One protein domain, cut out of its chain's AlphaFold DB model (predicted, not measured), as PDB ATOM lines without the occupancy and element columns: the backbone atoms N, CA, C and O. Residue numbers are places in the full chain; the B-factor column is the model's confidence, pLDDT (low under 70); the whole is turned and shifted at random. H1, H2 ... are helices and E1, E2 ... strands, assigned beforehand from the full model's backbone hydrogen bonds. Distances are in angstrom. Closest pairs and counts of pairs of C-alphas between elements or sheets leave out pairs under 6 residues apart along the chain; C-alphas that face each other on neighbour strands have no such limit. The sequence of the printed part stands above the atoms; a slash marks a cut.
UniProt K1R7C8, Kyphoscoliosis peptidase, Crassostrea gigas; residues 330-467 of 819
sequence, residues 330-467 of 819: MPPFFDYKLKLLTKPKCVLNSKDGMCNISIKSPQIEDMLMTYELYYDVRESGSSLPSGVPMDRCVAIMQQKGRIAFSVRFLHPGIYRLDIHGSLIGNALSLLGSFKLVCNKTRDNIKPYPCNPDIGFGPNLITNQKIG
ATOM      1  N   MET A 330       6.804  -3.997 -18.808       88.12
ATOM      2  CA  MET A 330       6.719  -3.408 -17.474       88.12
ATOM      3  C   MET A 330       6.218  -1.962 -17.519       88.12
ATOM      4  O   MET A 330       6.420  -1.296 -18.537       88.12
ATOM      5  N   PRO A 331       5.650  -1.423 -16.422       88.38
ATOM      6  CA  PRO A 331       5.272  -0.012 -16.326       88.38
ATOM      7  C   PRO A 331       6.313   0.981 -16.883       88.38
ATOM      8  O   PRO A 331       5.938   1.773 -17.756       88.38
ATOM      9  N   PRO A 332       7.626   0.878 -16.560       89.00
ATOM     10  CA  PRO A 332       8.614   1.841 -17.048       89.00
ATOM     11  C   PRO A 332       8.795   1.821 -18.575       89.00
ATOM     12  O   PRO A 332       9.165   2.834 -19.165       89.00
ATOM     13  N   PHE A 333       8.472   0.712 -19.257       91.81
ATOM     14  CA  PHE A 333       8.461   0.663 -20.725       91.81
ATOM     15  C   PHE A 333       7.449   1.659 -21.307       91.81
ATOM     16  O   PHE A 333       7.744   2.381 -22.264       91.81
ATOM     17  N   PHE A 334       6.257   1.716 -20.714       90.44
ATOM     18  CA  PHE A 334       5.198   2.628 -21.125       90.44
ATOM     19  C   PHE A 334       5.471   4.052 -20.650       90.44
ATOM     20  O   PHE A 334       5.234   4.997 -21.407       90.44
ATOM     21  N   ASP A 335       6.024   4.229 -19.450       87.56
ATOM     22  CA  ASP A 335       6.338   5.547 -18.889       87.56
ATOM     23  C   ASP A 335       7.414   6.269 -19.721       87.56
ATOM     24  O   ASP A 335       7.183   7.401 -20.149       87.56
ATOM     25  N   TYR A 336       8.496   5.579 -20.113       88.31
ATOM     26  CA  TYR A 336       9.525   6.077 -21.050       88.31
ATOM     27  C   TYR A 336       9.085   6.090 -22.531       88.31
ATOM     28  O   TYR A 336       9.898   6.299 -23.442       88.31
ATOM     29  N   LYS A 337       7.792   5.848 -22.799       90.00
ATOM     30  CA  LYS A 337       7.147   5.857 -24.128       90.00
ATOM     31  C   LYS A 337       7.873   4.994 -25.170       90.00
ATOM     32  O   LYS A 337       7.874   5.313 -26.368       90.00
ATOM     33  N   LEU A 338       8.454   3.882 -24.717       91.56
ATOM     34  CA  LEU A 338       9.125   2.901 -25.562       91.56
ATOM     35  C   LEU A 338       8.123   2.234 -26.510       91.56
ATOM     36  O   LEU A 338       6.938   2.079 -26.214       91.56
ATOM     37  N   LYS A 339       8.599   1.833 -27.691       91.44
ATOM     38  CA  LYS A 339       7.829   1.047 -28.664       91.44
ATOM     39  C   LYS A 339       8.730   0.016 -29.323       91.44
ATOM     40  O   LYS A 339       9.802   0.357 -29.822       91.44
ATOM     41  N   LEU A 340       8.265  -1.227 -29.388       89.75
ATOM     42  CA  LEU A 340       8.914  -2.280 -30.167       89.75
ATOM     43  C   LEU A 340       8.701  -2.023 -31.671       89.75
ATOM     44  O   LEU A 340       7.662  -1.508 -32.092       89.75
ATOM     45  N   LEU A 341       9.722  -2.308 -32.480       80.50
ATOM     46  CA  LEU A 341       9.723  -2.056 -33.928       80.50
ATOM     47  C   LEU A 341       9.233  -3.248 -34.755       80.50
ATOM     48  O   LEU A 341       8.643  -3.059 -35.817       80.50
ATOM     49  N   THR A 342       9.478  -4.464 -34.280       68.62
ATOM     50  CA  THR A 342       8.901  -5.699 -34.815       68.62
ATOM     51  C   THR A 342       7.530  -5.933 -34.180       68.62
ATOM     52  O   THR A 342       7.328  -5.539 -33.035       68.62
ATOM     53  N   LYS A 343       6.593  -6.591 -34.887       66.94
ATOM     54  CA  LYS A 343       5.385  -7.163 -34.254       66.94
ATOM     55  C   LYS A 343       5.870  -8.201 -33.232       66.94
ATOM     56  O   LYS A 343       6.334  -9.258 -33.669       66.94
ATOM     57  N   PRO A 344       5.866  -7.905 -31.925       62.97
ATOM     58  CA  PRO A 344       6.638  -8.693 -30.990       62.97
ATOM     59  C   PRO A 344       5.769  -9.837 -30.488       62.97
ATOM     60  O   PRO A 344       4.671  -9.608 -29.987       62.97
ATOM     61  N   LYS A 345       6.271 -11.062 -30.624       83.06
ATOM     62  CA  LYS A 345       5.769 -12.190 -29.846       83.06
ATOM     63  C   LYS A 345       6.554 -12.271 -28.536       83.06
ATOM     64  O   LYS A 345       7.732 -11.913 -28.510       83.06
ATOM     65  N   CYS A 346       5.930 -12.768 -27.475       86.19
ATOM     66  CA  CYS A 346       6.596 -13.150 -26.229       86.19
ATOM     67  C   CYS A 346       7.643 -14.251 -26.459       86.19
ATOM     68  O   CYS A 346       8.673 -14.254 -25.789       86.19
ATOM     69  N   VAL A 347       7.397 -15.131 -27.439       90.81
ATOM     70  CA  VAL A 347       8.314 -16.174 -27.909       90.81
ATOM     71  C   VAL A 347       8.887 -15.797 -29.278       90.81
ATOM     72  O   VAL A 347       8.159 -15.700 -30.270       90.81
ATOM     73  N   LEU A 348      10.207 -15.624 -29.353       90.69
ATOM     74  CA  LEU A 348      10.942 -15.303 -30.576       90.69
ATOM     75  C   LEU A 348      11.800 -16.497 -31.010       90.69
ATOM     76  O   LEU A 348      12.714 -16.912 -30.306       90.69
ATOM     77  N   ASN A 349      11.519 -17.030 -32.197       91.00
ATOM     78  CA  ASN A 349      12.310 -18.110 -32.786       91.00
ATOM     79  C   ASN A 349      13.549 -17.537 -33.486       91.00
ATOM     80  O   ASN A 349      13.432 -16.571 -34.250       91.00
ATOM     81  N   SER A 350      14.712 -18.146 -33.253       90.25
ATOM     82  CA  SER A 350      15.966 -17.721 -33.869       90.25
ATOM     83  C   SER A 350      15.941 -17.919 -35.386       90.25
ATOM     84  O   SER A 350      15.336 -18.851 -35.919       90.25
ATOM     85  N   LYS A 351      16.603 -17.007 -36.096       86.06
ATOM     86  CA  LYS A 351      16.881 -17.122 -37.529       86.06
ATOM     87  C   LYS A 351      18.378 -17.318 -37.675       86.06
ATOM     88  O   LYS A 351      19.150 -16.423 -37.340       86.06
ATOM     89  N   ASP A 352      18.763 -18.517 -38.098       82.62
ATOM     90  CA  ASP A 352      20.148 -18.986 -38.171       82.62
ATOM     91  C   ASP A 352      20.955 -18.711 -36.883       82.62
ATOM     92  O   ASP A 352      22.011 -18.074 -36.914       82.62
ATOM     93  N   GLY A 353      20.445 -19.127 -35.722       84.31
ATOM     94  CA  GLY A 353      21.147 -18.923 -34.452       84.31
ATOM     95  C   GLY A 353      21.239 -17.462 -33.991       84.31
ATOM     96  O   GLY A 353      22.077 -17.157 -33.147       84.31
ATOM     97  N   MET A 354      20.394 -16.556 -34.500       87.19
ATOM     98  CA  MET A 354      20.328 -15.166 -34.032       87.19
ATOM     99  C   MET A 354      18.894 -14.692 -33.755       87.19
ATOM    100  O   MET A 354      17.957 -15.056 -34.471       87.19
ATOM    101  N   CYS A 355      18.735 -13.821 -32.759       90.06
ATOM    102  CA  CYS A 355      17.503 -13.081 -32.462       90.06
ATOM    103  C   CYS A 355      17.803 -11.579 -32.361       90.06
ATOM    104  O   CYS A 355      18.847 -11.188 -31.854       90.06
ATOM    105  N   ASN A 356      16.880 -10.728 -32.817       89.00
ATOM    106  CA  ASN A 356      17.002  -9.272 -32.705       89.00
ATOM    107  C   ASN A 356      15.710  -8.682 -32.127       89.00
ATOM    108  O   ASN A 356      14.637  -8.864 -32.705       89.00
ATOM    109  N   ILE A 357      15.826  -7.938 -31.028       91.75
ATOM    110  CA  ILE A 357      14.738  -7.153 -30.428       91.75
ATOM    111  C   ILE A 357      15.096  -5.680 -30.592       91.75
ATOM    112  O   ILE A 357      16.190  -5.277 -30.217       91.75
ATOM    113  N   SER A 358      14.211  -4.864 -31.166       91.00
ATOM    114  CA  SER A 358      14.505  -3.448 -31.427       91.00
ATOM    115  C   SER A 358      13.441  -2.529 -30.841       91.00
ATOM    116  O   SER A 358      12.252  -2.669 -31.134       91.00
ATOM    117  N   ILE A 359      13.899  -1.571 -30.042       92.12
ATOM    118  CA  ILE A 359      13.118  -0.589 -29.294       92.12
ATOM    119  C   ILE A 359      13.396   0.806 -29.873       92.12
ATOM    120  O   ILE A 359      14.519   1.128 -30.260       92.12
ATOM    121  N   LYS A 360      12.368   1.652 -29.932       91.44
ATOM    122  CA  LYS A 360      12.476   3.095 -30.194       91.44
ATOM    123  C   LYS A 360      11.797   3.886 -29.078       91.44
ATOM    124  O   LYS A 360      10.792   3.431 -28.537       91.44
ATOM    125  N   SER A 361      12.281   5.091 -28.811       86.00
ATOM    126  CA  SER A 361      11.593   6.118 -28.018       86.00
ATOM    127  C   SER A 361      12.080   7.503 -28.461       86.00
ATOM    128  O   SER A 361      13.210   7.602 -28.940       86.00
ATOM    129  N   PRO A 362      11.272   8.573 -28.328       81.19
ATOM    130  CA  PRO A 362      11.756   9.944 -28.487       81.19
ATOM    131  C   PRO A 362      12.905  10.310 -27.533       81.19
ATOM    132  O   PRO A 362      13.692  11.180 -27.871       81.19
ATOM    133  N   GLN A 363      12.996   9.645 -26.376       83.38
ATOM    134  CA  GLN A 363      13.986   9.895 -25.315       83.38
ATOM    135  C   GLN A 363      15.100   8.835 -25.273       83.38
ATOM    136  O   GLN A 363      15.893   8.806 -24.343       83.38
ATOM    137  N   ILE A 364      15.161   7.931 -26.259       84.06
ATOM    138  CA  ILE A 364      16.036   6.743 -26.219       84.06
ATOM    139  C   ILE A 364      17.535   7.076 -26.159       84.06
ATOM    140  O   ILE A 364      18.325   6.233 -25.752       84.06
ATOM    141  N   GLU A 365      17.922   8.274 -26.601       77.38
ATOM    142  CA  GLU A 365      19.313   8.729 -26.578       77.38
ATOM    143  C   GLU A 365      19.740   9.050 -25.131       77.38
ATOM    144  O   GLU A 365      20.840   8.678 -24.732       77.38
ATOM    145  N   ASP A 366      18.827   9.591 -24.313       79.69
ATOM    146  CA  ASP A 366      19.013   9.907 -22.888       79.69
ATOM    147  C   ASP A 366      18.824   8.688 -21.954       79.69
ATOM    148  O   ASP A 366      18.705   8.844 -20.735       79.69
ATOM    149  N   MET A 367      18.755   7.468 -22.504       81.94
ATOM    150  CA  MET A 367      18.505   6.240 -21.742       81.94
ATOM    151  C   MET A 367      19.740   5.352 -21.605       81.94
ATOM    152  O   MET A 367      20.392   4.991 -22.588       81.94
ATOM    153  N   LEU A 368      19.990   4.894 -20.378       81.00
ATOM    154  CA  LEU A 368      20.874   3.766 -20.116       81.00
ATOM    155  C   LEU A 368      20.093   2.461 -20.317       81.00
ATOM    156  O   LEU A 368      18.944   2.332 -19.894       81.00
ATOM    157  N   MET A 369      20.725   1.486 -20.968       86.50
ATOM    158  CA  MET A 369      20.137   0.186 -21.293       86.50
ATOM    159  C   MET A 369      21.118  -0.940 -20.957       86.50
ATOM    160  O   MET A 369      22.295  -0.881 -21.325       86.50
ATOM    161  N   THR A 370      20.617  -1.990 -20.315       86.94
ATOM    162  CA  THR A 370      21.357  -3.222 -20.026       86.94
ATOM    163  C   THR A 370      20.479  -4.457 -20.253       86.94
ATOM    164  O   THR A 370      19.305  -4.345 -20.613       86.94
ATOM    165  N   TYR A 371      21.056  -5.646 -20.113       91.00
ATOM    166  CA  TYR A 371      20.349  -6.910 -20.273       91.00
ATOM    167  C   TYR A 371      20.878  -7.976 -19.317       91.00
ATOM    168  O   TYR A 371      22.045  -7.943 -18.914       91.00
ATOM    169  N   GLU A 372      20.025  -8.963 -19.074       90.62
ATOM    170  CA  GLU A 372      20.357 -10.247 -18.467       90.62
ATOM    171  C   GLU A 372      19.862 -11.348 -19.424       90.62
ATOM    172  O   GLU A 372      18.740 -11.272 -19.935       90.62
ATOM    173  N   LEU A 373      20.707 -12.330 -19.741       92.12
ATOM    174  CA  LEU A 373      20.358 -13.477 -20.583       92.12
ATOM    175  C   LEU A 373      20.462 -14.753 -19.753       92.12
ATOM    176  O   LEU A 373      21.526 -15.068 -19.221       92.12
ATOM    177  N   TYR A 374      19.375 -15.513 -19.713       90.62
ATOM    178  CA  TYR A 374      19.274 -16.789 -19.017       90.62
ATOM    179  C   TYR A 374      19.063 -17.945 -19.996       90.62
ATOM    180  O   TYR A 374      18.528 -17.748 -21.088       90.62
ATOM    181  N   TYR A 375      19.433 -19.151 -19.578       90.06
ATOM    182  CA  TYR A 375      19.195 -20.424 -20.255       90.06
ATOM    183  C   TYR A 375      18.356 -21.346 -19.363       90.06
ATOM    184  O   TYR A 375      18.642 -21.474 -18.172       90.06
ATOM    185  N   ASP A 376      17.345 -21.997 -19.937       88.50
ATOM    186  CA  ASP A 376      16.521 -22.989 -19.239       88.50
ATOM    187  C   ASP A 376      17.082 -24.396 -19.474       88.50
ATOM    188  O   ASP A 376      17.040 -24.913 -20.593       88.50
ATOM    189  N   VAL A 377      17.597 -25.040 -18.425       83.75
ATOM    190  CA  VAL A 377      18.139 -26.407 -18.520       83.75
ATOM    191  C   VAL A 377      17.031 -27.453 -18.697       83.75
ATOM    192  O   VAL A 377      17.233 -28.444 -19.404       83.75
ATOM    193  N   ARG A 378      15.864 -27.246 -18.075       83.44
ATOM    194  CA  ARG A 378      14.752 -28.206 -18.067       83.44
ATOM    195  C   ARG A 378      14.035 -28.214 -19.409       83.44
ATOM    196  O   ARG A 378      13.882 -29.271 -20.016       83.44
ATOM    197  N   GLU A 379      13.629 -27.046 -19.891       85.44
ATOM    198  CA  GLU A 379      12.838 -26.911 -21.116       85.44
ATOM    199  C   GLU A 379      13.695 -27.070 -22.387       85.44
ATOM    200  O   GLU A 379      13.191 -27.513 -23.420       85.44
ATOM    201  N   SER A 380      15.012 -26.825 -22.308       86.25
ATOM    202  CA  SER A 380      15.966 -27.202 -23.372       86.25
ATOM    203  C   SER A 380      16.318 -28.696 -23.388       86.25
ATOM    204  O   SER A 380      16.958 -29.161 -24.333       86.25
ATOM    205  N   GLY A 381      15.972 -29.450 -22.338       83.12
ATOM    206  CA  GLY A 381      16.249 -30.886 -22.207       83.12
ATOM    207  C   GLY A 381      17.732 -31.273 -22.090       83.12
ATOM    208  O   GLY A 381      18.055 -32.458 -22.136       83.12
ATOM    209  N   SER A 382      18.644 -30.304 -21.968       81.56
ATOM    210  CA  SER A 382      20.090 -30.534 -21.855       81.56
ATOM    211  C   SER A 382      20.786 -29.388 -21.124       81.56
ATOM    212  O   SER A 382      20.438 -28.217 -21.295       81.56
ATOM    213  N   SER A 383      21.794 -29.718 -20.315       81.06
ATOM    214  CA  SER A 383      22.713 -28.731 -19.747       81.06
ATOM    215  C   SER A 383      23.647 -28.165 -20.818       81.06
ATOM    216  O   SER A 383      23.859 -28.765 -21.874       81.06
ATOM    217  N   LEU A 384      24.221 -26.994 -20.545       82.00
ATOM    218  CA  LEU A 384      25.186 -26.377 -21.449       82.00
ATOM    219  C   LEU A 384      26.505 -27.171 -21.474       82.00
ATOM    220  O   LEU A 384      27.011 -27.530 -20.407       82.00
ATOM    221  N   PRO A 385      27.103 -27.422 -22.656       77.38
ATOM    222  CA  PRO A 385      28.385 -28.105 -22.741       77.38
ATOM    223  C   PRO A 385      29.506 -27.301 -22.077       77.38
ATOM    224  O   PRO A 385      29.629 -26.088 -22.274       77.38
ATOM    225  N   SER A 386      30.368 -27.997 -21.333       70.62
ATOM    226  CA  SER A 386      31.557 -27.390 -20.730       70.62
ATOM    227  C   SER A 386      32.468 -26.794 -21.810       70.62
ATOM    228  O   SER A 386      32.815 -27.470 -22.779       70.62
ATOM    229  N   GLY A 387      32.850 -25.526 -21.642       67.81
ATOM    230  CA  GLY A 387      33.756 -24.812 -22.549       67.81
ATOM    231  C   GLY A 387      33.095 -23.951 -23.634       67.81
ATOM    232  O   GLY A 387      33.823 -23.310 -24.388       67.81
ATOM    233  N   VAL A 388      31.759 -23.870 -23.722       75.75
ATOM    234  CA  VAL A 388      31.097 -22.889 -24.606       75.75
ATOM    235  C   VAL A 388      31.119 -21.498 -23.941       75.75
ATOM    236  O   VAL A 388      30.543 -21.344 -22.864       75.75
ATOM    237  N   PRO A 389      31.759 -20.473 -24.542       78.19
ATOM    238  CA  PRO A 389      31.904 -19.153 -23.927       78.19
ATOM    239  C   PRO A 389      30.607 -18.345 -24.056       78.19
ATOM    240  O   PRO A 389      30.397 -17.668 -25.057       78.19
ATOM    241  N   MET A 390      29.718 -18.430 -23.065       80.94
ATOM    242  CA  MET A 390      28.416 -17.744 -23.114       80.94
ATOM    243  C   MET A 390      28.474 -16.234 -22.842       80.94
ATOM    244  O   MET A 390      27.485 -15.534 -23.051       80.94
ATOM    245  N   ASP A 391      29.629 -15.704 -22.451       78.94
ATOM    246  CA  ASP A 391      29.828 -14.277 -22.251       78.94
ATOM    247  C   ASP A 391      29.891 -13.515 -23.590       78.94
ATOM    248  O   ASP A 391      30.581 -13.917 -24.533       78.94
ATOM    249  N   ARG A 392      29.211 -12.361 -23.669       84.75
ATOM    250  CA  ARG A 392      29.052 -11.560 -24.900       84.75
ATOM    251  C   ARG A 392      28.244 -12.288 -25.990       84.75
ATOM    252  O   ARG A 392      28.548 -12.168 -27.180       84.75
ATOM    253  N   CYS A 393      27.192 -13.013 -25.617       88.88
ATOM    254  CA  CYS A 393      26.164 -13.493 -26.544       88.88
ATOM    255  C   CYS A 393      25.239 -12.366 -27.032       88.88
ATOM    256  O   CYS A 393      24.714 -12.461 -28.145       88.88
ATOM    257  N   VAL A 394      25.049 -11.293 -26.253       90.81
ATOM    258  CA  VAL A 394      24.184 -10.158 -26.628       90.81
ATOM    259  C   VAL A 394      24.985  -8.878 -26.874       90.81
ATOM    260  O   VAL A 394      25.755  -8.422 -26.027       90.81
ATOM    261  N   ALA A 395      24.735  -8.238 -28.018       88.19
ATOM    262  CA  ALA A 395      25.216  -6.899 -28.339       88.19
ATOM    263  C   ALA A 395      24.076  -5.874 -28.312       88.19
ATOM    264  O   ALA A 395      23.077  -6.019 -29.020       88.19
ATOM    265  N   ILE A 396      24.264  -4.793 -27.551       88.88
ATOM    266  CA  ILE A 396      23.414  -3.598 -27.625       88.88
ATOM    267  C   ILE A 396      23.907  -2.743 -28.795       88.88
ATOM    268  O   ILE A 396      25.030  -2.245 -28.765       88.88
ATOM    269  N   MET A 397      23.078  -2.574 -29.822       85.12
ATOM    270  CA  MET A 397      23.357  -1.782 -31.018       85.12
ATOM    271  C   MET A 397      22.490  -0.520 -31.030       85.12
ATOM    272  O   MET A 397      21.272  -0.592 -31.188       85.12
ATOM    273  N   GLN A 398      23.122   0.636 -30.874       78.25
ATOM    274  CA  GLN A 398      22.511   1.955 -30.941       78.25
ATOM    275  C   GLN A 398      22.484   2.481 -32.383       78.25
ATOM    276  O   GLN A 398      23.418   2.300 -33.168       78.25
ATOM    277  N   GLN A 399      21.384   3.137 -32.734       74.31
ATOM    278  CA  GLN A 399      21.162   3.872 -33.974       74.31
ATOM    279  C   GLN A 399      20.325   5.116 -33.642       74.31
ATOM    280  O   GLN A 399      19.646   5.156 -32.618       74.31
ATOM    281  N   LYS A 400      20.303   6.126 -34.521       72.25
ATOM    282  CA  LYS A 400      19.538   7.361 -34.275       72.25
ATOM    283  C   LYS A 400      18.066   7.061 -33.940       72.25
ATOM    284  O   LYS A 400      17.336   6.503 -34.768       72.25
ATOM    285  N   GLY A 401      17.635   7.418 -32.728       78.19
ATOM    286  CA  GLY A 401      16.292   7.139 -32.211       78.19
ATOM    287  C   GLY A 401      15.915   5.655 -32.018       78.19
ATOM    288  O   GLY A 401      14.716   5.359 -31.942       78.19
ATOM    289  N   ARG A 402      16.869   4.703 -31.976       85.75
ATOM    290  CA  ARG A 402      16.605   3.249 -31.852       85.75
ATOM    291  C   ARG A 402      17.731   2.489 -31.137       85.75
ATOM    292  O   ARG A 402      18.899   2.684 -31.444       85.75
ATOM    293  N   ILE A 403      17.379   1.522 -30.292       88.75
ATOM    294  CA  ILE A 403      18.322   0.554 -29.706       88.75
ATOM    295  C   ILE A 403      17.867  -0.864 -30.064       88.75
ATOM    296  O   ILE A 403      16.678  -1.181 -29.995       88.75
ATOM    297  N   ALA A 404      18.802  -1.725 -30.459       90.31
ATOM    298  CA  ALA A 404      18.555  -3.128 -30.767       90.31
ATOM    299  C   ALA A 404      19.431  -4.057 -29.917       90.31
ATOM    300  O   ALA A 404      20.641  -3.880 -29.841       90.31
ATOM    301  N   PHE A 405      18.821  -5.076 -29.327       92.50
ATOM    302  CA  PHE A 405      19.488  -6.161 -28.618       92.50
ATOM    303  C   PHE A 405      19.644  -7.319 -29.602       92.50
ATOM    304  O   PHE A 405      18.653  -7.921 -30.025       92.50
ATOM    305  N   SER A 406      20.885  -7.567 -30.018       91.94
ATOM    306  CA  SER A 406      21.248  -8.588 -30.998       91.94
ATOM    307  C   SER A 406      21.861  -9.783 -30.279       91.94
ATOM    308  O   SER A 406      22.967  -9.692 -29.753       91.94
ATOM    309  N   VAL A 407      21.113 -10.882 -30.213       92.88
ATOM    310  CA  VAL A 407      21.479 -12.118 -29.513       92.88
ATOM    311  C   VAL A 407      22.038 -13.119 -30.520       92.88
ATOM    312  O   VAL A 407      21.388 -13.412 -31.527       92.88
ATOM    313  N   ARG A 408      23.215 -13.674 -30.229       91.94
ATOM    314  CA  ARG A 408      23.821 -14.817 -30.922       91.94
ATOM    315  C   ARG A 408      23.764 -16.037 -30.018       91.94
ATOM    316  O   ARG A 408      24.275 -16.000 -28.906       91.94
ATOM    317  N   PHE A 409      23.183 -17.123 -30.509       91.06
ATOM    318  CA  PHE A 409      23.131 -18.387 -29.787       91.06
ATOM    319  C   PHE A 409      24.325 -19.255 -30.170       91.06
ATOM    320  O   PHE A 409      24.522 -19.575 -31.344       91.06
ATOM    321  N   LEU A 410      25.106 -19.641 -29.164       88.19
ATOM    322  CA  LEU A 410      26.267 -20.523 -29.311       88.19
ATOM    323  C   LEU A 410      25.910 -21.994 -29.051       88.19
ATOM    324  O   LEU A 410      26.636 -22.889 -29.474       88.19
ATOM    325  N   HIS A 411      24.756 -22.242 -28.425       89.25
ATOM    326  CA  HIS A 411      24.152 -23.560 -28.251       89.25
ATOM    327  C   HIS A 411      22.657 -23.513 -28.639       89.25
ATOM    328  O   HIS A 411      22.040 -22.445 -28.562       89.25
ATOM    329  N   PRO A 412      22.054 -24.619 -29.114       91.56
ATOM    330  CA  PRO A 412      20.602 -24.742 -29.209       91.56
ATOM    331  C   PRO A 412      19.940 -24.746 -27.823       91.56
ATOM    332  O   PRO A 412      20.585 -25.022 -26.815       91.56
ATOM    333  N   GLY A 413      18.642 -24.470 -27.772       92.38
ATOM    334  CA  GLY A 413      17.847 -24.489 -26.547       92.38
ATOM    335  C   GLY A 413      17.002 -23.236 -26.368       92.38
ATOM    336  O   GLY A 413      16.735 -22.488 -27.317       92.38
ATOM    337  N   ILE A 414      16.553 -23.034 -25.138       93.19
ATOM    338  CA  ILE A 414      15.583 -22.025 -24.744       93.19
ATOM    339  C   ILE A 414      16.237 -21.046 -23.778       93.19
ATOM    340  O   ILE A 414      16.902 -21.420 -22.813       93.19
ATOM    341  N   TYR A 415      16.037 -19.767 -24.071       92.69
ATOM    342  CA  TYR A 415      16.653 -18.654 -23.375       92.69
ATOM    343  C   TYR A 415      15.593 -17.632 -22.952       92.69
ATOM    344  O   TYR A 415      14.551 -17.504 -23.599       92.69
ATOM    345  N   ARG A 416      15.884 -16.844 -21.917       92.44
ATOM    346  CA  ARG A 416      15.107 -15.657 -21.533       92.44
ATOM    347  C   ARG A 416      16.016 -14.440 -21.591       92.44
ATOM    348  O   ARG A 416      17.102 -14.472 -21.026       92.44
ATOM    349  N   LEU A 417      15.592 -13.392 -22.289       92.88
ATOM    350  CA  LEU A 417      16.273 -12.099 -22.298       92.88
ATOM    351  C   LEU A 417      15.425 -11.080 -21.542       92.88
ATOM    352  O   LEU A 417      14.320 -10.751 -21.984       92.88
ATOM    353  N   ASP A 418      15.987 -10.552 -20.462       92.06
ATOM    354  CA  ASP A 418      15.385  -9.519 -19.629       92.06
ATOM    355  C   ASP A 418      16.064  -8.181 -19.924       92.06
ATOM    356  O   ASP A 418      17.246  -7.969 -19.635       92.06
ATOM    357  N   ILE A 419      15.322  -7.274 -20.559       92.38
ATOM    358  CA  ILE A 419      15.824  -5.960 -20.967       92.38
ATOM    359  C   ILE A 419      15.534  -4.957 -19.858       92.38
ATOM    360  O   ILE A 419      14.383  -4.762 -19.466       92.38
ATOM    361  N   HIS A 420      16.581  -4.277 -19.407       90.50
ATOM    362  CA  HIS A 420      16.542  -3.300 -18.329       90.50
ATOM    363  C   HIS A 420      16.952  -1.919 -18.843       90.50
ATOM    364  O   HIS A 420      17.813  -1.805 -19.719       90.50
ATOM    365  N   GLY A 421      16.381  -0.858 -18.282       88.19
ATOM    366  CA  GLY A 421      16.747   0.502 -18.657       88.19
ATOM    367  C   GLY A 421      16.145   1.583 -17.771       88.19
ATOM    368  O   GLY A 421      15.223   1.347 -16.991       88.19
ATOM    369  N   SER A 422      16.703   2.777 -17.907       85.69
ATOM    370  CA  SER A 422      16.315   3.991 -17.192       85.69
ATOM    371  C   SER A 422      16.758   5.225 -17.981       85.69
ATOM    372  O   SER A 422      17.531   5.118 -18.932       85.69
ATOM    373  N   LEU A 423      16.275   6.408 -17.601       82.88
ATOM    374  CA  LEU A 423      16.935   7.660 -17.990       82.88
ATOM    375  C   LEU A 423      18.282   7.771 -17.258       82.88
ATOM    376  O   LEU A 423      18.405   7.302 -16.126       82.88
ATOM    377  N   ILE A 424      19.282   8.394 -17.885       75.25
ATOM    378  CA  ILE A 424      20.607   8.607 -17.279       75.25
ATOM    379  C   ILE A 424      20.458   9.314 -15.918       75.25
ATOM    380  O   ILE A 424      19.803  10.350 -15.820       75.25
ATOM    381  N   GLY A 425      21.067   8.742 -14.874       66.94
ATOM    382  CA  GLY A 425      20.970   9.213 -13.485       66.94
ATOM    383  C   GLY A 425      19.868   8.551 -12.644       66.94
ATOM    384  O   GLY A 425      19.850   8.744 -11.431       66.94
ATOM    385  N   ASN A 426      18.986   7.742 -13.244       74.62
ATOM    386  CA  ASN A 426      17.980   6.955 -12.526       74.62
ATOM    387  C   ASN A 426      18.383   5.475 -12.430       74.62
ATOM    388  O   ASN A 426      18.963   4.917 -13.367       74.62
ATOM    389  N   ALA A 427      17.975   4.809 -11.347       74.88
ATOM    390  CA  ALA A 427      18.152   3.368 -11.173       74.88
ATOM    391  C   ALA A 427      17.497   2.563 -12.314       74.88
ATOM    392  O   ALA A 427      16.372   2.845 -12.738       74.88
ATOM    393  N   LEU A 428      18.205   1.541 -12.799       80.44
ATOM    394  CA  LEU A 428      17.717   0.641 -13.845       80.44
ATOM    395  C   LEU A 428      16.491  -0.144 -13.375       80.44
ATOM    396  O   LEU A 428      16.510  -0.763 -12.315       80.44
ATOM    397  N   SER A 429      15.459  -0.180 -14.214       84.81
ATOM    398  CA  SER A 429      14.264  -1.001 -14.002       84.81
ATOM    399  C   SER A 429      14.105  -2.021 -15.125       84.81
ATOM    400  O   SER A 429      14.510  -1.763 -16.262       84.81
ATOM    401  N   LEU A 430      13.485  -3.169 -14.835       87.38
ATOM    402  CA  LEU A 430      13.056  -4.108 -15.873       87.38
ATOM    403  C   LEU A 430      12.053  -3.403 -16.801       87.38
ATOM    404  O   LEU A 430      11.089  -2.790 -16.342       87.38
ATOM    405  N   LEU A 431      12.283  -3.483 -18.112       90.75
ATOM    406  CA  LEU A 431      11.407  -2.932 -19.151       90.75
ATOM    407  C   LEU A 431      10.543  -4.025 -19.785       90.75
ATOM    408  O   LEU A 431       9.394  -3.778 -20.155       90.75
ATOM    409  N   GLY A 432      11.076  -5.237 -19.904       90.31
ATOM    410  CA  GLY A 432      10.320  -6.388 -20.373       90.31
ATOM    411  C   GLY A 432      11.184  -7.608 -20.660       90.31
ATOM    412  O   GLY A 432      12.402  -7.508 -20.826       90.31
ATOM    413  N   SER A 433      10.506  -8.745 -20.758       90.94
ATOM    414  CA  SER A 433      11.114 -10.073 -20.805       90.94
ATOM    415  C   SER A 433      10.641 -10.854 -22.030       90.94
ATOM    416  O   SER A 433       9.457 -10.839 -22.384       90.94
ATOM    417  N   PHE A 434      11.573 -11.551 -22.683       92.06
ATOM    418  CA  PHE A 434      11.350 -12.259 -23.946       92.06
ATOM    419  C   PHE A 434      11.892 -13.687 -23.875       92.06
ATOM    420  O   PHE A 434      13.064 -13.887 -23.562       92.06
ATOM    421  N   LYS A 435      11.070 -14.674 -24.237       93.06
ATOM    422  CA  LYS A 435      11.497 -16.066 -24.410       93.06
ATOM    423  C   LYS A 435      12.053 -16.241 -25.819       93.06
ATOM    424  O   LYS A 435      11.399 -15.889 -26.800       93.06
ATOM    425  N   LEU A 436      13.267 -16.758 -25.938       93.44
ATOM    426  CA  LEU A 436      13.962 -16.950 -27.205       93.44
ATOM    427  C   LEU A 436      14.202 -18.447 -27.421       93.44
ATOM    428  O   LEU A 436      14.746 -19.121 -26.553       93.44
ATOM    429  N   VAL A 437      13.806 -18.965 -28.581       93.81
ATOM    430  CA  VAL A 437      13.918 -20.390 -28.923       93.81
ATOM    431  C   VAL A 437      14.936 -20.554 -30.044       93.81
ATOM    432  O   VAL A 437      14.749 -20.017 -31.138       93.81
ATOM    433  N   CYS A 438      16.013 -21.293 -29.788       92.88
ATOM    434  CA  CYS A 438      17.065 -21.569 -30.755       92.88
ATOM    435  C   CYS A 438      17.127 -23.062 -31.098       92.88
ATOM    436  O   CYS A 438      17.715 -23.856 -30.373       92.88
ATOM    437  N   ASN A 439      16.577 -23.444 -32.252       89.12
ATOM    438  CA  ASN A 439      16.589 -24.847 -32.694       89.12
ATOM    439  C   ASN A 439      17.911 -25.256 -33.369       89.12
ATOM    440  O   ASN A 439      18.236 -26.439 -33.431       89.12
ATOM    441  N   LYS A 440      18.658 -24.292 -33.924       87.06
ATOM    442  CA  LYS A 440      19.931 -24.523 -34.614       87.06
ATOM    443  C   LYS A 440      20.823 -23.282 -34.535       87.06
ATOM    444  O   LYS A 440      20.365 -22.167 -34.787       87.06
ATOM    445  N   THR A 441      22.102 -23.497 -34.244       83.31
ATOM    446  CA  THR A 441      23.165 -22.483 -34.270       83.31
ATOM    447  C   THR A 441      23.845 -22.419 -35.643       83.31
ATOM    448  O   THR A 441      23.681 -23.307 -36.484       83.31
ATOM    449  N   ARG A 442      24.597 -21.345 -35.909       81.62
ATOM    450  CA  ARG A 442      25.480 -21.269 -37.084       81.62
ATOM    451  C   ARG A 442      26.803 -21.968 -36.791       81.62
ATOM    452  O   ARG A 442      27.370 -21.783 -35.718       81.62
ATOM    453  N   ASP A 443      27.321 -22.697 -37.771       72.69
ATOM    454  CA  ASP A 443      28.641 -23.317 -37.674       72.69
ATOM    455  C   ASP A 443      29.719 -22.236 -37.464       72.69
ATOM    456  O   ASP A 443      29.687 -21.179 -38.098       72.69
ATOM    457  N   ASN A 444      30.662 -22.487 -36.552       71.88
ATOM    458  CA  ASN A 444      31.729 -21.551 -36.162       71.88
ATOM    459  C   ASN A 444      31.254 -20.169 -35.656       71.88
ATOM    460  O   ASN A 444      32.033 -19.209 -35.680       71.88
ATOM    461  N   ILE A 445      30.007 -20.038 -35.182       79.50
ATOM    462  CA  ILE A 445      29.552 -18.801 -34.539       79.50
ATOM    463  C   ILE A 445      30.373 -18.526 -33.271       79.50
ATOM    464  O   ILE A 445      30.564 -19.397 -32.426       79.50
ATOM    465  N   LYS A 446      30.874 -17.295 -33.155       81.50
ATOM    466  CA  LYS A 446      31.627 -16.808 -31.994       81.50
ATOM    467  C   LYS A 446      30.806 -15.761 -31.229       81.50
ATOM    468  O   LYS A 446      29.970 -15.086 -31.857       81.50
ATOM    469  N   PRO A 447      31.081 -15.567 -29.923       83.12
ATOM    470  CA  PRO A 447      30.601 -14.409 -29.175       83.12
ATOM    471  C   PRO A 447      30.894 -13.086 -29.892       83.12
ATOM    472  O   PRO A 447      31.718 -13.008 -30.812       83.12
ATOM    473  N   TYR A 448      30.251 -12.010 -29.450       81.50
ATOM    474  CA  TYR A 448      30.698 -10.669 -29.807       81.50
ATOM    475  C   TYR A 448      32.114 -10.416 -29.246       81.50
ATOM    476  O   TYR A 448      32.462 -10.944 -28.187       81.50
ATOM    477  N   PRO A 449      32.954  -9.632 -29.950       73.62
ATOM    478  CA  PRO A 449      34.362  -9.445 -29.580       73.62
ATOM    479  C   PRO A 449      34.537  -8.679 -28.261       73.62
ATOM    480  O   PRO A 449      35.518  -8.867 -27.552       73.62
ATOM    481  N   CYS A 450      33.579  -7.818 -27.926       69.00
ATOM    482  CA  CYS A 450      33.532  -7.035 -26.701       69.00
ATOM    483  C   CYS A 450      32.069  -6.721 -26.341       69.00
ATOM    484  O   CYS A 450      31.160  -6.963 -27.137       69.00
ATOM    485  N   ASN A 451      31.843  -6.170 -25.148       72.50
ATOM    486  CA  ASN A 451      30.551  -5.634 -24.718       72.50
ATOM    487  C   ASN A 451      30.773  -4.212 -24.168       72.50
ATOM    488  O   ASN A 451      30.968  -4.053 -22.965       72.50
ATOM    489  N   PRO A 452      30.861  -3.186 -25.036       69.25
ATOM    490  CA  PRO A 452      31.201  -1.830 -24.618       69.25
ATOM    491  C   PRO A 452      30.102  -1.212 -23.744       69.25
ATOM    492  O   PRO A 452      28.903  -1.391 -23.996       69.25
ATOM    493  N   ASP A 453      30.509  -0.416 -22.753       65.62
ATOM    494  CA  ASP A 453      29.614   0.220 -21.775       65.62
ATOM    495  C   ASP A 453      28.529   1.070 -22.441       65.62
ATOM    496  O   ASP A 453      27.356   0.991 -22.081       65.62
ATOM    497  N   ILE A 454      28.885   1.773 -23.516       65.88
ATOM    498  CA  ILE A 454      27.972   2.620 -24.293       65.88
ATOM    499  C   ILE A 454      27.207   1.857 -25.397       65.88
ATOM    500  O   ILE A 454      26.391   2.435 -26.112       65.88
ATOM    501  N   GLY A 455      27.438   0.548 -25.548       74.50
ATOM    502  CA  GLY A 455      26.950  -0.237 -26.687       74.50
ATOM    503  C   GLY A 455      27.708   0.058 -27.989       74.50
ATOM    504  O   GLY A 455      28.672   0.820 -28.016       74.50
ATOM    505  N   PHE A 456      27.296  -0.590 -29.074       74.56
ATOM    506  CA  PHE A 456      27.858  -0.409 -30.413       74.56
ATOM    507  C   PHE A 456      27.062   0.628 -31.209       74.56
ATOM    508  O   PHE A 456      25.840   0.638 -31.126       74.56
ATOM    509  N   GLY A 457      27.719   1.410 -32.065       68.38
ATOM    510  CA  GLY A 457      27.052   2.387 -32.935       68.38
ATOM    511  C   GLY A 457      26.859   3.770 -32.294       68.38
ATOM    512  O   GLY A 457      27.242   3.976 -31.143       68.38
ATOM    513  N   PRO A 458      26.325   4.745 -33.055       62.34
ATOM    514  CA  PRO A 458      26.307   6.145 -32.649       62.34
ATOM    515  C   PRO A 458      25.293   6.426 -31.531       62.34
ATOM    516  O   PRO A 458      24.110   6.114 -31.668       62.34
ATOM    517  N   ASN A 459      25.757   7.078 -30.466       59.16
ATOM    518  CA  ASN A 459      24.995   7.505 -29.287       59.16
ATOM    519  C   ASN A 459      25.454   8.907 -28.820       59.16
ATOM    520  O   ASN A 459      26.347   9.496 -29.428       59.16
ATOM    521  N   LEU A 460      24.874   9.460 -27.747       54.53
ATOM    522  CA  LEU A 460      25.252  10.783 -27.216       54.53
ATOM    523  C   LEU A 460      26.744  10.908 -26.857       54.53
ATOM    524  O   LEU A 460      27.317  11.974 -27.049       54.53
ATOM    525  N   ILE A 461      27.383   9.832 -26.390       51.97
ATOM    526  CA  ILE A 461      28.792   9.825 -25.964       51.97
ATOM    527  C   ILE A 461      29.733   9.777 -27.178       51.97
ATOM    528  O   ILE A 461      30.723  10.501 -27.208       51.97
ATOM    529  N   THR A 462      29.411   9.013 -28.229       52.03
ATOM    530  CA  THR A 462      30.170   9.050 -29.498       52.03
ATOM    531  C   THR A 462      29.880  10.303 -30.326       52.03
ATOM    532  O   THR A 462      30.691  10.698 -31.156       52.03
ATOM    533  N   ASN A 463      28.713  10.924 -30.137       45.97
ATOM    534  CA  ASN A 463      28.307  12.149 -30.826       45.97
ATOM    535  C   ASN A 463      28.615  13.418 -30.014       45.97
ATOM    536  O   ASN A 463      28.224  14.509 -30.439       45.97
ATOM    537  N   GLN A 464      29.321  13.318 -28.880       41.19
ATOM    538  CA  GLN A 464      29.823  14.492 -28.173       41.19
ATOM    539  C   GLN A 464      30.835  15.226 -29.059       41.19
ATOM    540  O   GLN A 464      32.021  14.895 -29.116       41.19
ATOM    541  N   LYS A 465      30.360  16.292 -29.708       40.34
ATOM    542  CA  LYS A 465      31.223  17.397 -30.109       40.34
ATOM    543  C   LYS A 465      31.731  18.086 -28.848       40.34
ATOM    544  O   LYS A 465      31.060  18.959 -28.296       40.34
ATOM    545  N   ILE A 466      32.921  17.703 -28.397       44.03
ATOM    546  CA  ILE A 466      33.650  18.455 -27.375       44.03
ATOM    547  C   ILE A 466      34.237  19.683 -28.086       44.03
ATOM    548  O   ILE A 466      35.332  19.657 -28.650       44.03
ATOM    549  N   GLY A 467      33.425  20.741 -28.178       51.16
ATOM    550  CA  GLY A 467      33.718  21.924 -28.986       51.16
ATOM    551  C   GLY A 467      33.848  21.591 -30.479       51.16
ATOM    552  O   GLY A 467      32.894  21.145 -31.116       51.16
TER     553      GLY A 467
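What this domain is: This is residues 330 to 467 of the 819 residues of the protein "Kyphoscoliosis peptidase" of Crassostrea gigas (UniProt K1R7C8). What does the model look like at first sight? It is a sandwich, two sheets face to face: four strands, E1 E7 E6 E3, in one and three, E2 E5 E4, in the other, with the short helix H1 packed on E7. The final stretch, residues 439 to 467, has no named element and runs along the E4 side of the sandwich. What is it made of? The printed part has 138 residues with one named helix and seven named strands, in the order H1 E1 E2 E3 E4 E5 E6 E7; the larger sheet is mixed, the smaller antiparallel, and the class is mostly strand, with under half of the residues in named elements. Is it compact? Yes, with a radius of gyration of the C-alphas of 15.6 A, though its outline is elongated, 51 by 32 by 25 A.

How they stand to each other: How is the larger, twisted sheet joined? Edge strand E1, residues 347 to 349, is parallel to E7, residues 429 to 438, with N 348 and O 435 2.8 A apart. E7 forms a hairpin with E6, residues 413 to 423, where N 417 and O 434 are 2.9 A apart. E6 is antiparallel to edge strand E3, residues 367 to 376, with N 372 and O 418 3.0 A apart. How does the smaller sheet stand to it? E5, residues 402 to 408, is antiparallel to E2, residues 354 to 360, with N 357 and O 405 3.0 A apart, and forms a hairpin with E4, residues 394 to 399, with N 397 and O 404 2.8 A apart. The parts of the two sheets that face each other are 9.7 A centre to centre, their best planes 19 degrees apart. Where is the helix? H1, residues 331 to 335, is on the larger sheet and over E7 at a height of 7.3 A; the closest C-alphas, of Phe 333 and Leu 431, are 4.9 A apart, and its O i to N i+4 pair is within hydrogen-bond range.

Where its parts are: Which strands are long? E6 measures 33.3 A from first to last C-alpha, E3 29.4 A, E7 26.7 A, E2 20.2 A, E5 19.5 A and E4 16.1 A. Where are the anchors? H1 begins at C-alpha 331 (5.272, -0.012, -16.326), and E7 ends at C-alpha 438 (17.065, -21.569, -30.755).

The domain as a whole: How far does it reach? The two C-alphas farthest apart, of Gly 381 and Gly 467, are 56.0 A apart. Are there cuts or long links? The printed part has no cut; the links H1 to E1 and E3 to E4 are long. Where is confidence low? Of the printed part, 20 residues are under 70, among them residues 457 to 467.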